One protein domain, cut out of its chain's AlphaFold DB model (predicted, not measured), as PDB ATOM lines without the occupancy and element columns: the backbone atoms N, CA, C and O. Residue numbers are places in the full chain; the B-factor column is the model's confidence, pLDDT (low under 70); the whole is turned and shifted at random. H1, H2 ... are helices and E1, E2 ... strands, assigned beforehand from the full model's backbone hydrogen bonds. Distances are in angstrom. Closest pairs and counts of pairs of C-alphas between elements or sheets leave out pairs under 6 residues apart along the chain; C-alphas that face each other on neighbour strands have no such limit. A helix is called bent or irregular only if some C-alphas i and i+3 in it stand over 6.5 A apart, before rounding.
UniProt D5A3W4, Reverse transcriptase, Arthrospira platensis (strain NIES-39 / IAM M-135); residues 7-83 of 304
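This is residues 7 to 83 of the 304 residues of the protein "Reverse transcriptase" of Arthrospira platensis (strain NIES-39 / IAM M-135) (UniProt D5A3W4). One long helix, H1, and a small sheet, E3 E4 E5, take the two ends of a loose, rod-like model, with the small hairpin of E1 and E2 near the middle of its length. Residues 19 to 24 stick out at the helix end, and the long link of residues 24 to 40 folds back from there toward the strands. The printed part has 77 residues, in the order H1 E1 E2 E3 E4 E5, of mixed class; both sheets are antiparallel, in the orders E3 - E4 - E5 and E1 - E2. The radius of gyration of the C-alphas is 16.0 A, and the spans are 51 by 25 by 23 A.

Find C-alpha 7 at (-23.216, -32.220, -18.219); from there H1, residues 7 to 23, runs 25.4 A. It is irregular, but only just: C-alphas 19 and 22 are 6.8 A apart. Next come E1, residues 41 to 43, E2, residues 46 to 48, and E3, residues 52 to 54. E4, residues 57 to 63, and E5, residues 76 to 82, each span 19.4 A; E5 ends with C-alpha 82 at (-4.387, -41.983, 2.503).

Look at inner strand E4: E3 and E4 form a meander with E5, each strand the antiparallel neighbour of the one before. N 54 and O 57 are 2.8 A apart, and N 60 and O 79 are 3.2 A apart, within hydrogen-bond range. In the hairpin of E1 and E2, N 43 and O 46 are 2.9 A apart. H1 is not on the three-strand sheet, and has 11 of 13 O i to N i+4 pairs within range.

The C-alphas farthest apart, Pro 22 and Tyr 67, are 51.9 A apart. The printed part has no cut; the links H1 to E1 and E4 to E5 are long. Residues 69 to 73 have pLDDT under 70.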
ATOM      1  N   GLU A   7     -22.999 -33.434 -17.417       91.81
ATOM      2  CA  GLU A   7     -23.216 -32.220 -18.219       91.81
ATOM      3  C   GLU A   7     -23.008 -30.951 -17.386       91.81
ATOM      4  O   GLU A   7     -22.332 -30.016 -17.808       91.81
ATOM      5  N   ILE A   8     -23.510 -30.948 -16.145       93.69
ATOM      6  CA  ILE A   8     -23.319 -29.829 -15.212       93.69
ATOM      7  C   ILE A   8     -21.828 -29.641 -14.891       93.69
ATOM      8  O   ILE A   8     -21.346 -28.513 -14.825       93.69
ATOM      9  N   ILE A   9     -21.071 -30.729 -14.699       93.50
ATOM     10  CA  ILE A   9     -19.626 -30.640 -14.425       93.50
ATOM     11  C   ILE A   9     -18.892 -30.026 -15.621       93.50
ATOM     12  O   ILE A   9     -17.981 -29.219 -15.423       93.50
ATOM     13  N   GLU A  10     -19.284 -30.376 -16.844       92.56
ATOM     14  CA  GLU A  10     -18.689 -29.829 -18.064       92.56
ATOM     15  C   GLU A  10     -19.014 -28.351 -18.257       92.56
ATOM     16  O   GLU A  10     -18.100 -27.553 -18.460       92.56
ATOM     17  N   GLN A  11     -20.280 -27.960 -18.092       94.19
ATOM     18  CA  GLN A  11     -20.690 -26.554 -18.129       94.19
ATOM     19  C   GLN A  11     -19.913 -25.725 -17.109       94.19
ATOM     20  O   GLN A  11     -19.383 -24.659 -17.420       94.19
ATOM     21  N   CYS A  12     -19.769 -26.238 -15.892       93.69
ATOM     22  CA  CYS A  12     -19.000 -25.556 -14.874       93.69
ATOM     23  C   CYS A  12     -17.498 -25.507 -15.168       93.69
ATOM     24  O   CYS A  12     -16.848 -24.528 -14.810       93.69
ATOM     25  N   LYS A  13     -16.924 -26.526 -15.817       92.62
ATOM     26  CA  LYS A  13     -15.534 -26.477 -16.290       92.62
ATOM     27  C   LYS A  13     -15.353 -25.340 -17.298       92.62
ATOM     28  O   LYS A  13     -14.361 -24.614 -17.200       92.62
ATOM     29  N   THR A  14     -16.306 -25.153 -18.211       93.94
ATOM     30  CA  THR A  14     -16.313 -24.035 -19.165       93.94
ATOM     31  C   THR A  14     -16.427 -22.697 -18.440       93.94
ATOM     32  O   THR A  14     -15.552 -21.850 -18.603       93.94
ATOM     33  N   ALA A  15     -17.408 -22.550 -17.547       95.12
ATOM     34  CA  ALA A  15     -17.628 -21.315 -16.795       95.12
ATOM     35  C   ALA A  15     -16.411 -20.916 -15.938       95.12
ATOM     36  O   ALA A  15     -16.016 -19.754 -15.917       95.12
ATOM     37  N   ILE A  16     -15.762 -21.877 -15.265       94.62
ATOM     38  CA  ILE A  16     -14.522 -21.619 -14.512       94.62
ATOM     39  C   ILE A  16     -13.391 -21.204 -15.458       94.62
ATOM     40  O   ILE A  16     -12.624 -20.306 -15.125       94.62
ATOM     41  N   SER A  17     -13.275 -21.834 -16.628       94.38
ATOM     42  CA  SER A  17     -12.241 -21.469 -17.605       94.38
ATOM     43  C   SER A  17     -12.425 -20.033 -18.094       94.38
ATOM     44  O   SER A  17     -11.453 -19.294 -18.180       94.38
ATOM     45  N   GLU A  18     -13.662 -19.611 -18.359       95.69
ATOM     46  CA  GLU A  18     -13.979 -18.228 -18.729       95.69
ATOM     47  C   GLU A  18     -13.709 -17.250 -17.590       95.69
ATOM     48  O   GLU A  18     -13.098 -16.210 -17.814       95.69
ATOM     49  N   TRP A  19     -14.088 -17.609 -16.363       96.12
ATOM     50  CA  TRP A  19     -13.853 -16.789 -15.177       96.12
ATOM     51  C   TRP A  19     -12.362 -16.590 -14.861       96.12
ATOM     52  O   TRP A  19     -11.980 -15.546 -14.338       96.12
ATOM     53  N   LEU A  20     -11.503 -17.560 -15.195       96.31
ATOM     54  CA  LEU A  20     -10.055 -17.465 -14.982       96.31
ATOM     55  C   LEU A  20      -9.328 -16.607 -16.037       96.31
ATOM     56  O   LEU A  20      -8.267 -16.059 -15.727       96.31
ATOM     57  N   LYS A  21      -9.891 -16.442 -17.247       95.56
ATOM     58  CA  LYS A  21      -9.256 -15.694 -18.354       95.56
ATOM     59  C   LYS A  21      -8.862 -14.257 -17.980       95.56
ATOM     60  O   LYS A  21      -7.712 -13.904 -18.238       95.56
ATOM     61  N   PRO A  22      -9.721 -13.431 -17.342       96.38
ATOM     62  CA  PRO A  22      -9.349 -12.067 -16.953       96.38
ATOM     63  C   PRO A  22      -8.191 -12.003 -15.948       96.38
ATOM     64  O   PRO A  22      -7.515 -10.986 -15.859       96.38
ATOM     65  N   VAL A  23      -7.955 -13.084 -15.195       96.25
ATOM     66  CA  VAL A  23      -6.872 -13.201 -14.203       96.25
ATOM     67  C   VAL A  23      -5.582 -13.754 -14.839       96.25
ATOM     68  O   VAL A  23      -4.556 -13.858 -14.174       96.25
ATOM     69  N   GLY A  24      -5.611 -14.116 -16.128       94.94
ATOM     70  CA  GLY A  24      -4.471 -14.706 -16.834       94.94
ATOM     71  C   GLY A  24      -4.161 -16.145 -16.411       94.94
ATOM     72  O   GLY A  24      -3.017 -16.585 -16.514       94.94
ATOM     73  N   LEU A  25      -5.155 -16.877 -15.896       96.00
ATOM     74  CA  LEU A  25      -5.011 -18.271 -15.472       96.00
ATOM     75  C   LEU A  25      -5.790 -19.212 -16.395       96.00
ATOM     76  O   LEU A  25      -6.869 -18.887 -16.879       96.00
ATOM     77  N   GLU A  26      -5.269 -20.425 -16.575       94.31
ATOM     78  CA  GLU A  26      -5.906 -21.466 -17.381       94.31
ATOM     79  C   GLU A  26      -5.886 -22.825 -16.676       94.31
ATOM     80  O   GLU A  26      -4.976 -23.167 -15.911       94.31
ATOM     81  N   ILE A  27      -6.904 -23.638 -16.953       92.62
ATOM     82  CA  ILE A  27      -7.000 -24.997 -16.426       92.62
ATOM     83  C   ILE A  27      -6.065 -25.906 -17.225       92.62
ATOM     84  O   ILE A  27      -6.311 -26.180 -18.397       92.62
ATOM     85  N   LYS A  28      -5.036 -26.463 -16.576       93.06
ATOM     86  CA  LYS A  28      -4.132 -27.422 -17.227       93.06
ATOM     87  C   LYS A  28      -4.866 -28.745 -17.538       93.06
ATOM     88  O   LYS A  28      -5.202 -29.465 -16.586       93.06
ATOM     89  N   PRO A  29      -5.055 -29.136 -18.816       87.50
ATOM     90  CA  PRO A  29      -5.828 -30.330 -19.175       87.50
ATOM     91  C   PRO A  29      -5.234 -31.620 -18.600       87.50
ATOM     92  O   PRO A  29      -5.957 -32.444 -18.059       87.50
ATOM     93  N   GLU A  30      -3.904 -31.743 -18.599       86.19
ATOM     94  CA  GLU A  30      -3.186 -32.917 -18.072       86.19
ATOM     95  C   GLU A  30      -3.395 -33.162 -16.570       86.19
ATOM     96  O   GLU A  30      -3.236 -34.282 -16.089       86.19
ATOM     97  N   LYS A  31      -3.699 -32.108 -15.801       86.81
ATOM     98  CA  LYS A  31      -3.942 -32.197 -14.352       86.81
ATOM     99  C   LYS A  31      -5.430 -32.278 -14.016       86.81
ATOM    100  O   LYS A  31      -5.774 -32.473 -12.851       86.81
ATOM    101  N   THR A  32      -6.294 -32.119 -15.013       89.00
ATOM    102  CA  THR A  32      -7.737 -32.024 -14.826       89.00
ATOM    103  C   THR A  32      -8.383 -33.328 -15.230       89.00
ATOM    104  O   THR A  32      -8.231 -33.799 -16.350       89.00
ATOM    105  N   ARG A  33      -9.121 -33.910 -14.295       90.50
ATOM    106  CA  ARG A  33      -9.713 -35.231 -14.442       90.50
ATOM    107  C   ARG A  33     -11.152 -35.185 -13.965       90.50
ATOM    108  O   ARG A  33     -11.403 -34.773 -12.833       90.50
ATOM    109  N   ILE A  34     -12.071 -35.623 -14.819       92.38
ATOM    110  CA  ILE A  34     -13.462 -35.862 -14.445       92.38
ATOM    111  C   ILE A  34     -13.592 -37.347 -14.130       92.38
ATOM    112  O   ILE A  34     -13.138 -38.196 -14.887       92.38
ATOM    113  N   CYS A  35     -14.161 -37.662 -12.975       93.12
ATOM    114  CA  CYS A  35     -14.356 -39.033 -12.533       93.12
ATOM    115  C   CYS A  35     -15.590 -39.115 -11.643       93.12
ATOM    116  O   CYS A  35     -15.931 -38.160 -10.941       93.12
ATOM    117  N   HIS A  36     -16.211 -40.284 -11.608       94.44
ATOM    118  CA  HIS A  36     -17.304 -40.565 -10.693       94.44
ATOM    119  C   HIS A  36     -16.761 -41.209  -9.402       94.44
ATOM    120  O   HIS A  36     -15.716 -41.851  -9.393       94.44
ATOM    121  N   THR A  37     -17.427 -41.030  -8.258       93.81
ATOM    122  CA  THR A  37     -16.925 -41.553  -6.970       93.81
ATOM    123  C   THR A  37     -17.158 -43.050  -6.779       93.81
ATOM    124  O   THR A  37     -16.374 -43.686  -6.080       93.81
ATOM    125  N   LEU A  38     -18.233 -43.597  -7.356       93.69
ATOM    126  CA  LEU A  38     -18.649 -45.007  -7.241       93.69
ATOM    127  C   LEU A  38     -18.327 -45.867  -8.475       93.69
ATOM    128  O   LEU A  38     -17.672 -46.897  -8.336       93.69
ATOM    129  N   ASN A  39     -18.803 -45.455  -9.652       92.81
ATOM    130  CA  ASN A  39     -18.691 -46.210 -10.897       92.81
ATOM    131  C   ASN A  39     -17.516 -45.719 -11.757       92.81
ATOM    132  O   ASN A  39     -17.188 -44.534 -11.690       92.81
ATOM    133  N   PRO A  40     -16.902 -46.587 -12.573       94.06
ATOM    134  CA  PRO A  40     -16.079 -46.145 -13.691       94.06
ATOM    135  C   PRO A  40     -16.920 -45.354 -14.699       94.06
ATOM    136  O   PRO A  40     -18.120 -45.607 -14.831       94.06
ATOM    137  N   ILE A  41     -16.299 -44.412 -15.403       93.69
ATOM    138  CA  ILE A  41     -16.931 -43.680 -16.510       93.69
ATOM    139  C   ILE A  41     -16.002 -43.670 -17.717       93.69
ATOM    140  O   ILE A  41     -14.786 -43.679 -17.550       93.69
ATOM    141  N   GLU A  42     -16.554 -43.618 -18.922       91.75
ATOM    142  CA  GLU A  42     -15.768 -43.298 -20.111       91.75
ATOM    143  C   GLU A  42     -15.783 -41.790 -20.326       91.75
ATOM    144  O   GLU A  42     -16.840 -41.162 -20.363       91.75
ATOM    145  N   TYR A  43     -14.599 -41.195 -20.422       88.44
ATOM    146  CA  TYR A  43     -14.444 -39.767 -20.643       88.44
ATOM    147  C   TYR A  43     -13.261 -39.517 -21.576       88.44
ATOM    148  O   TYR A  43     -12.159 -40.008 -21.331       88.44
ATOM    149  N   ASN A  44     -13.480 -38.770 -22.663       85.56
ATOM    150  CA  ASN A  44     -12.465 -38.491 -23.691       85.56
ATOM    151  C   ASN A  44     -11.753 -39.755 -24.221       85.56
ATOM    152  O   ASN A  44     -10.528 -39.779 -24.352       85.56
ATOM    153  N   GLY A  45     -12.516 -40.825 -24.474       85.69
ATOM    154  CA  GLY A  45     -11.995 -42.094 -24.999       85.69
ATOM    155  C   GLY A  45     -11.152 -42.905 -24.008       85.69
ATOM    156  O   GLY A  45     -10.435 -43.813 -24.422       85.69
ATOM    157  N   LYS A  46     -11.194 -42.579 -22.708       89.38
ATOM    158  CA  LYS A  46     -10.493 -43.312 -21.645       89.38
ATOM    159  C   LYS A  46     -11.461 -43.742 -20.552       89.38
ATOM    160  O   LYS A  46     -12.326 -42.971 -20.142       89.38
ATOM    161  N   THR A  47     -11.274 -44.956 -20.041       92.12
ATOM    162  CA  THR A  47     -11.982 -45.434 -18.852       92.12
ATOM    163  C   THR A  47     -11.352 -44.826 -17.603       92.12
ATOM    164  O   THR A  47     -10.184 -45.059 -17.291       92.12
ATOM    165  N   GLU A  48     -12.136 -44.040 -16.878       92.75
ATOM    166  CA  GLU A  48     -11.741 -43.373 -15.650       92.75
ATOM    167  C   GLU A  48     -12.202 -44.159 -14.424       92.75
ATOM    168  O   GLU A  48     -13.396 -44.325 -14.172       92.75
ATOM    169  N   GLU A  49     -11.232 -44.612 -13.628       93.25
ATOM    170  CA  GLU A  49     -11.485 -45.369 -12.401       93.25
ATOM    171  C   GLU A  49     -12.218 -44.535 -11.335       93.25
ATOM    172  O   GLU A  49     -11.944 -43.340 -11.167       93.25
ATOM    173  N   PRO A  50     -13.100 -45.146 -10.529       94.62
ATOM    174  CA  PRO A  50     -13.848 -44.408  -9.531       94.62
ATOM    175  C   PRO A  50     -12.977 -43.853  -8.402       94.62
ATOM    176  O   PRO A  50     -12.065 -44.506  -7.884       94.62
ATOM    177  N   GLY A  51     -13.356 -42.662  -7.948       94.69
ATOM    178  CA  GLY A  51     -12.697 -41.922  -6.879       94.69
ATOM    179  C   GLY A  51     -11.577 -41.009  -7.367       94.69
ATOM    180  O   GLY A  51     -11.135 -41.077  -8.510       94.69
ATOM    181  N   PHE A  52     -11.118 -40.121  -6.492       94.44
ATOM    182  CA  PHE A  52     -10.089 -39.131  -6.813       94.44
ATOM    183  C   PHE A  52      -9.178 -38.845  -5.627       94.44
ATOM    184  O   PHE A  52      -9.541 -39.080  -4.473       94.44
ATOM    185  N   ASP A  53      -7.998 -38.307  -5.930       95.19
ATOM    186  CA  ASP A  53      -7.042 -37.857  -4.929       95.19
ATOM    187  C   ASP A  53      -7.166 -36.342  -4.712       95.19
ATOM    188  O   ASP A  53      -7.123 -35.568  -5.667       95.19
ATOM    189  N   PHE A  54      -7.261 -35.909  -3.457       93.69
ATOM    190  CA  PHE A  54      -7.263 -34.501  -3.063       93.69
ATOM    191  C   PHE A  54      -6.495 -34.326  -1.750       93.69
ATOM    192  O   PHE A  54      -6.746 -35.049  -0.791       93.69
ATOM    193  N   LEU A  55      -5.519 -33.410  -1.713       94.25
ATOM    194  CA  LEU A  55      -4.657 -33.142  -0.542       94.25
ATOM    195  C   LEU A  55      -4.023 -34.402   0.091       94.25
ATOM    196  O   LEU A  55      -3.863 -34.509   1.307       94.25
ATOM    197  N   GLY A  56      -3.666 -35.385  -0.741       95.31
ATOM    198  CA  GLY A  56      -3.080 -36.649  -0.284       95.31
ATOM    199  C   GLY A  56      -4.094 -37.665   0.258       95.31
ATOM    200  O   GLY A  56      -3.680 -38.699   0.782       95.31
ATOM    201  N   PHE A  57      -5.394 -37.411   0.123       96.75
ATOM    202  CA  PHE A  57      -6.474 -38.337   0.458       96.75
ATOM    203  C   PHE A  57      -7.104 -38.893  -0.811       96.75
ATOM    204  O   PHE A  57      -7.385 -38.138  -1.732       96.75
ATOM    205  N   ASN A  58      -7.370 -40.192  -0.839       97.19
ATOM    206  CA  ASN A  58      -8.197 -40.820  -1.854       97.19
ATOM    207  C   ASN A  58      -9.644 -40.889  -1.357       97.19
ATOM    208  O   ASN A  58      -9.908 -41.492  -0.312       97.19
ATOM    209  N   VAL A  59     -10.561 -40.271  -2.096       96.06
ATOM    210  CA  VAL A  59     -12.001 -40.276  -1.828       96.06
ATOM    211  C   VAL A  59     -12.671 -41.198  -2.837       96.06
ATOM    212  O   VAL A  59     -12.698 -40.898  -4.029       96.06
ATOM    213  N   ARG A  60     -13.231 -42.314  -2.363       95.56
ATOM    214  CA  ARG A  60     -13.919 -43.290  -3.216       95.56
ATOM    215  C   ARG A  60     -15.146 -43.873  -2.532       95.56
ATOM    216  O   ARG A  60     -15.151 -44.126  -1.325       95.56
ATOM    217  N   GLN A  61     -16.185 -44.110  -3.318       94.69
ATOM    218  CA  GLN A  61     -17.353 -44.873  -2.915       94.69
ATOM    219  C   GLN A  61     -17.224 -46.318  -3.387       94.69
ATOM    220  O   GLN A  61     -16.702 -46.605  -4.461       94.69
ATOM    221  N   TYR A  62     -17.702 -47.233  -2.556       92.44
ATOM    222  CA  TYR A  62     -17.665 -48.666  -2.804       92.44
ATOM    223  C   TYR A  62     -19.078 -49.224  -2.689       92.44
ATOM    224  O   TYR A  62     -19.748 -48.904  -1.700       92.44
ATOM    225  N   PRO A  63     -19.538 -50.051  -3.642       91.88
ATOM    226  CA  PRO A  63     -20.850 -50.670  -3.551       91.88
ATOM    227  C   PRO A  63     -20.905 -51.591  -2.329       91.88
ATOM    228  O   PRO A  63     -19.955 -52.312  -2.023       91.88
ATOM    229  N   VAL A  64     -22.020 -51.554  -1.602       89.62
ATOM    230  CA  VAL A  64     -22.262 -52.434  -0.456       89.62
ATOM    231  C   VAL A  64     -23.672 -53.005  -0.504       89.62
ATOM    232  O   VAL A  64     -24.628 -52.321  -0.861       89.62
ATOM    233  N   GLY A  65     -23.805 -54.272  -0.103       84.06
ATOM    234  CA  GLY A  65     -25.109 -54.921   0.025       84.06
ATOM    235  C   GLY A  65     -25.977 -54.305   1.130       84.06
ATOM    236  O   GLY A  65     -25.473 -53.622   2.028       84.06
ATOM    237  N   LYS A  66     -27.282 -54.612   1.098       78.69
ATOM    238  CA  LYS A  66     -28.312 -54.097   2.026       78.69
ATOM    239  C   LYS A  66     -27.869 -54.160   3.492       78.69
ATOM    240  O   LYS A  66     -27.881 -53.144   4.180       78.69
ATOM    241  N   TYR A  67     -27.359 -55.309   3.928       79.50
ATOM    242  CA  TYR A  67     -26.940 -55.560   5.314       79.50
ATOM    243  C   TYR A  67     -25.665 -54.822   5.743       79.50
ATOM    244  O   TYR A  67     -25.369 -54.727   6.929       79.50
ATOM    245  N   LYS A  68     -24.896 -54.275   4.792       76.44
ATOM    246  CA  LYS A  68     -23.666 -53.523   5.069       76.44
ATOM    247  C   LYS A  68     -23.859 -52.009   4.955       76.44
ATOM    248  O   LYS A  68     -22.952 -51.295   5.368       76.44
ATOM    249  N   SER A  69     -25.000 -51.515   4.464       68.12
ATOM    250  CA  SER A  69     -25.294 -50.082   4.242       68.12
ATOM    251  C   SER A  69     -25.418 -49.222   5.513       68.12
ATOM    252  O   SER A  69     -25.394 -47.991   5.444       68.12
ATOM    253  N   GLY A  70     -25.484 -49.846   6.693       68.81
ATOM    254  CA  GLY A  70     -25.677 -49.141   7.962       68.81
ATOM    255  C   GLY A  70     -27.010 -48.385   8.003       68.81
ATOM    256  O   GLY A  70     -27.957 -48.737   7.307       68.81
ATOM    257  N   LYS A  71     -27.089 -47.313   8.800       67.56
ATOM    258  CA  LYS A  71     -28.331 -46.531   8.981       67.56
ATOM    259  C   LYS A  71     -28.779 -45.756   7.737       67.56
ATOM    260  O   LYS A  71     -29.920 -45.327   7.674       67.56
ATOM    261  N   SER A  72     -27.888 -45.542   6.767       65.12
ATOM    262  CA  SER A  72     -28.169 -44.667   5.625       65.12
ATOM    263  C   SER A  72     -28.989 -45.359   4.530       65.12
ATOM    264  O   SER A  72     -29.406 -44.682   3.601       65.12
ATOM    265  N   GLN A  73     -29.165 -46.690   4.590       67.88
ATOM    266  CA  GLN A  73     -29.776 -47.540   3.546       67.88
ATOM    267  C   GLN A  73     -29.194 -47.365   2.122       67.88
ATOM    268  O   GLN A  73     -29.648 -47.996   1.169       67.88
ATOM    269  N   LYS A  74     -28.138 -46.558   1.963       74.00
ATOM    270  CA  LYS A  74     -27.429 -46.328   0.703       74.00
ATOM    271  C   LYS A  74     -26.695 -47.599   0.283       74.00
ATOM    272  O   LYS A  74     -25.959 -48.186   1.072       74.00
ATOM    273  N   ARG A  75     -26.809 -47.984  -0.991       86.56
ATOM    274  CA  ARG A  75     -26.106 -49.146  -1.577       86.56
ATOM    275  C   ARG A  75     -24.592 -48.929  -1.769       86.56
ATOM    276  O   ARG A  75     -23.959 -49.645  -2.538       86.56
ATOM    277  N   PHE A  76     -23.987 -47.953  -1.083       90.06
ATOM    278  CA  PHE A  76     -22.551 -47.673  -1.136       90.06
ATOM    279  C   PHE A  76     -21.998 -47.120   0.190       90.06
ATOM    280  O   PHE A  76     -22.730 -46.558   1.006       90.06
ATOM    281  N   LYS A  77     -20.678 -47.241   0.388       90.12
ATOM    282  CA  LYS A  77     -19.911 -46.587   1.461       90.12
ATOM    283  C   LYS A  77     -18.825 -45.698   0.892       90.12
ATOM    284  O   LYS A  77     -18.080 -46.126   0.019       90.12
ATOM    285  N   THR A  78     -18.681 -44.505   1.456       91.56
ATOM    286  CA  THR A  78     -17.554 -43.621   1.150       91.56
ATOM    287  C   THR A  78     -16.398 -43.947   2.081       91.56
ATOM    288  O   THR A  78     -16.526 -43.833   3.300       91.56
ATOM    289  N   HIS A  79     -15.265 -44.339   1.511       93.19
ATOM    290  CA  HIS A  79     -14.016 -44.476   2.240       93.19
ATOM    291  C   HIS A  79     -13.059 -43.379   1.789       93.19
ATOM    292  O   HIS A  79     -12.706 -43.286   0.616       93.19
ATOM    293  N   ILE A  80     -12.632 -42.572   2.757       95.44
ATOM    294  CA  ILE A  80     -11.521 -41.639   2.595       95.44
ATOM    295  C   ILE A  80     -10.297 -42.320   3.198       95.44
ATOM    296  O   ILE A  80     -10.331 -42.712   4.369       95.44
ATOM    297  N   LYS A  81      -9.252 -42.519   2.398       96.38
ATOM    298  CA  LYS A  81      -8.013 -43.211   2.789       96.38
ATOM    299  C   LYS A  81      -6.800 -42.345   2.433       96.38
ATOM    300  O   LYS A  81      -6.925 -41.487   1.562       96.38
ATOM    301  N   PRO A  82      -5.620 -42.555   3.038       97.81
ATOM    302  CA  PRO A  82      -4.387 -41.983   2.503       97.81
ATOM    303  C   PRO A  82      -4.196 -42.435   1.049       97.81
ATOM    304  O   PRO A  82      -4.362 -43.620   0.748       97.81
ATOM    305  N   SER A  83      -3.880 -41.513   0.139       97.50
ATOM    306  CA  SER A  83      -3.714 -41.870  -1.271       97.50
ATOM    307  C   SER A  83      -2.480 -42.744  -1.477       97.50
ATOM    308  O   SER A  83      -1.474 -42.622  -0.772       97.50
TER     309      SER A  83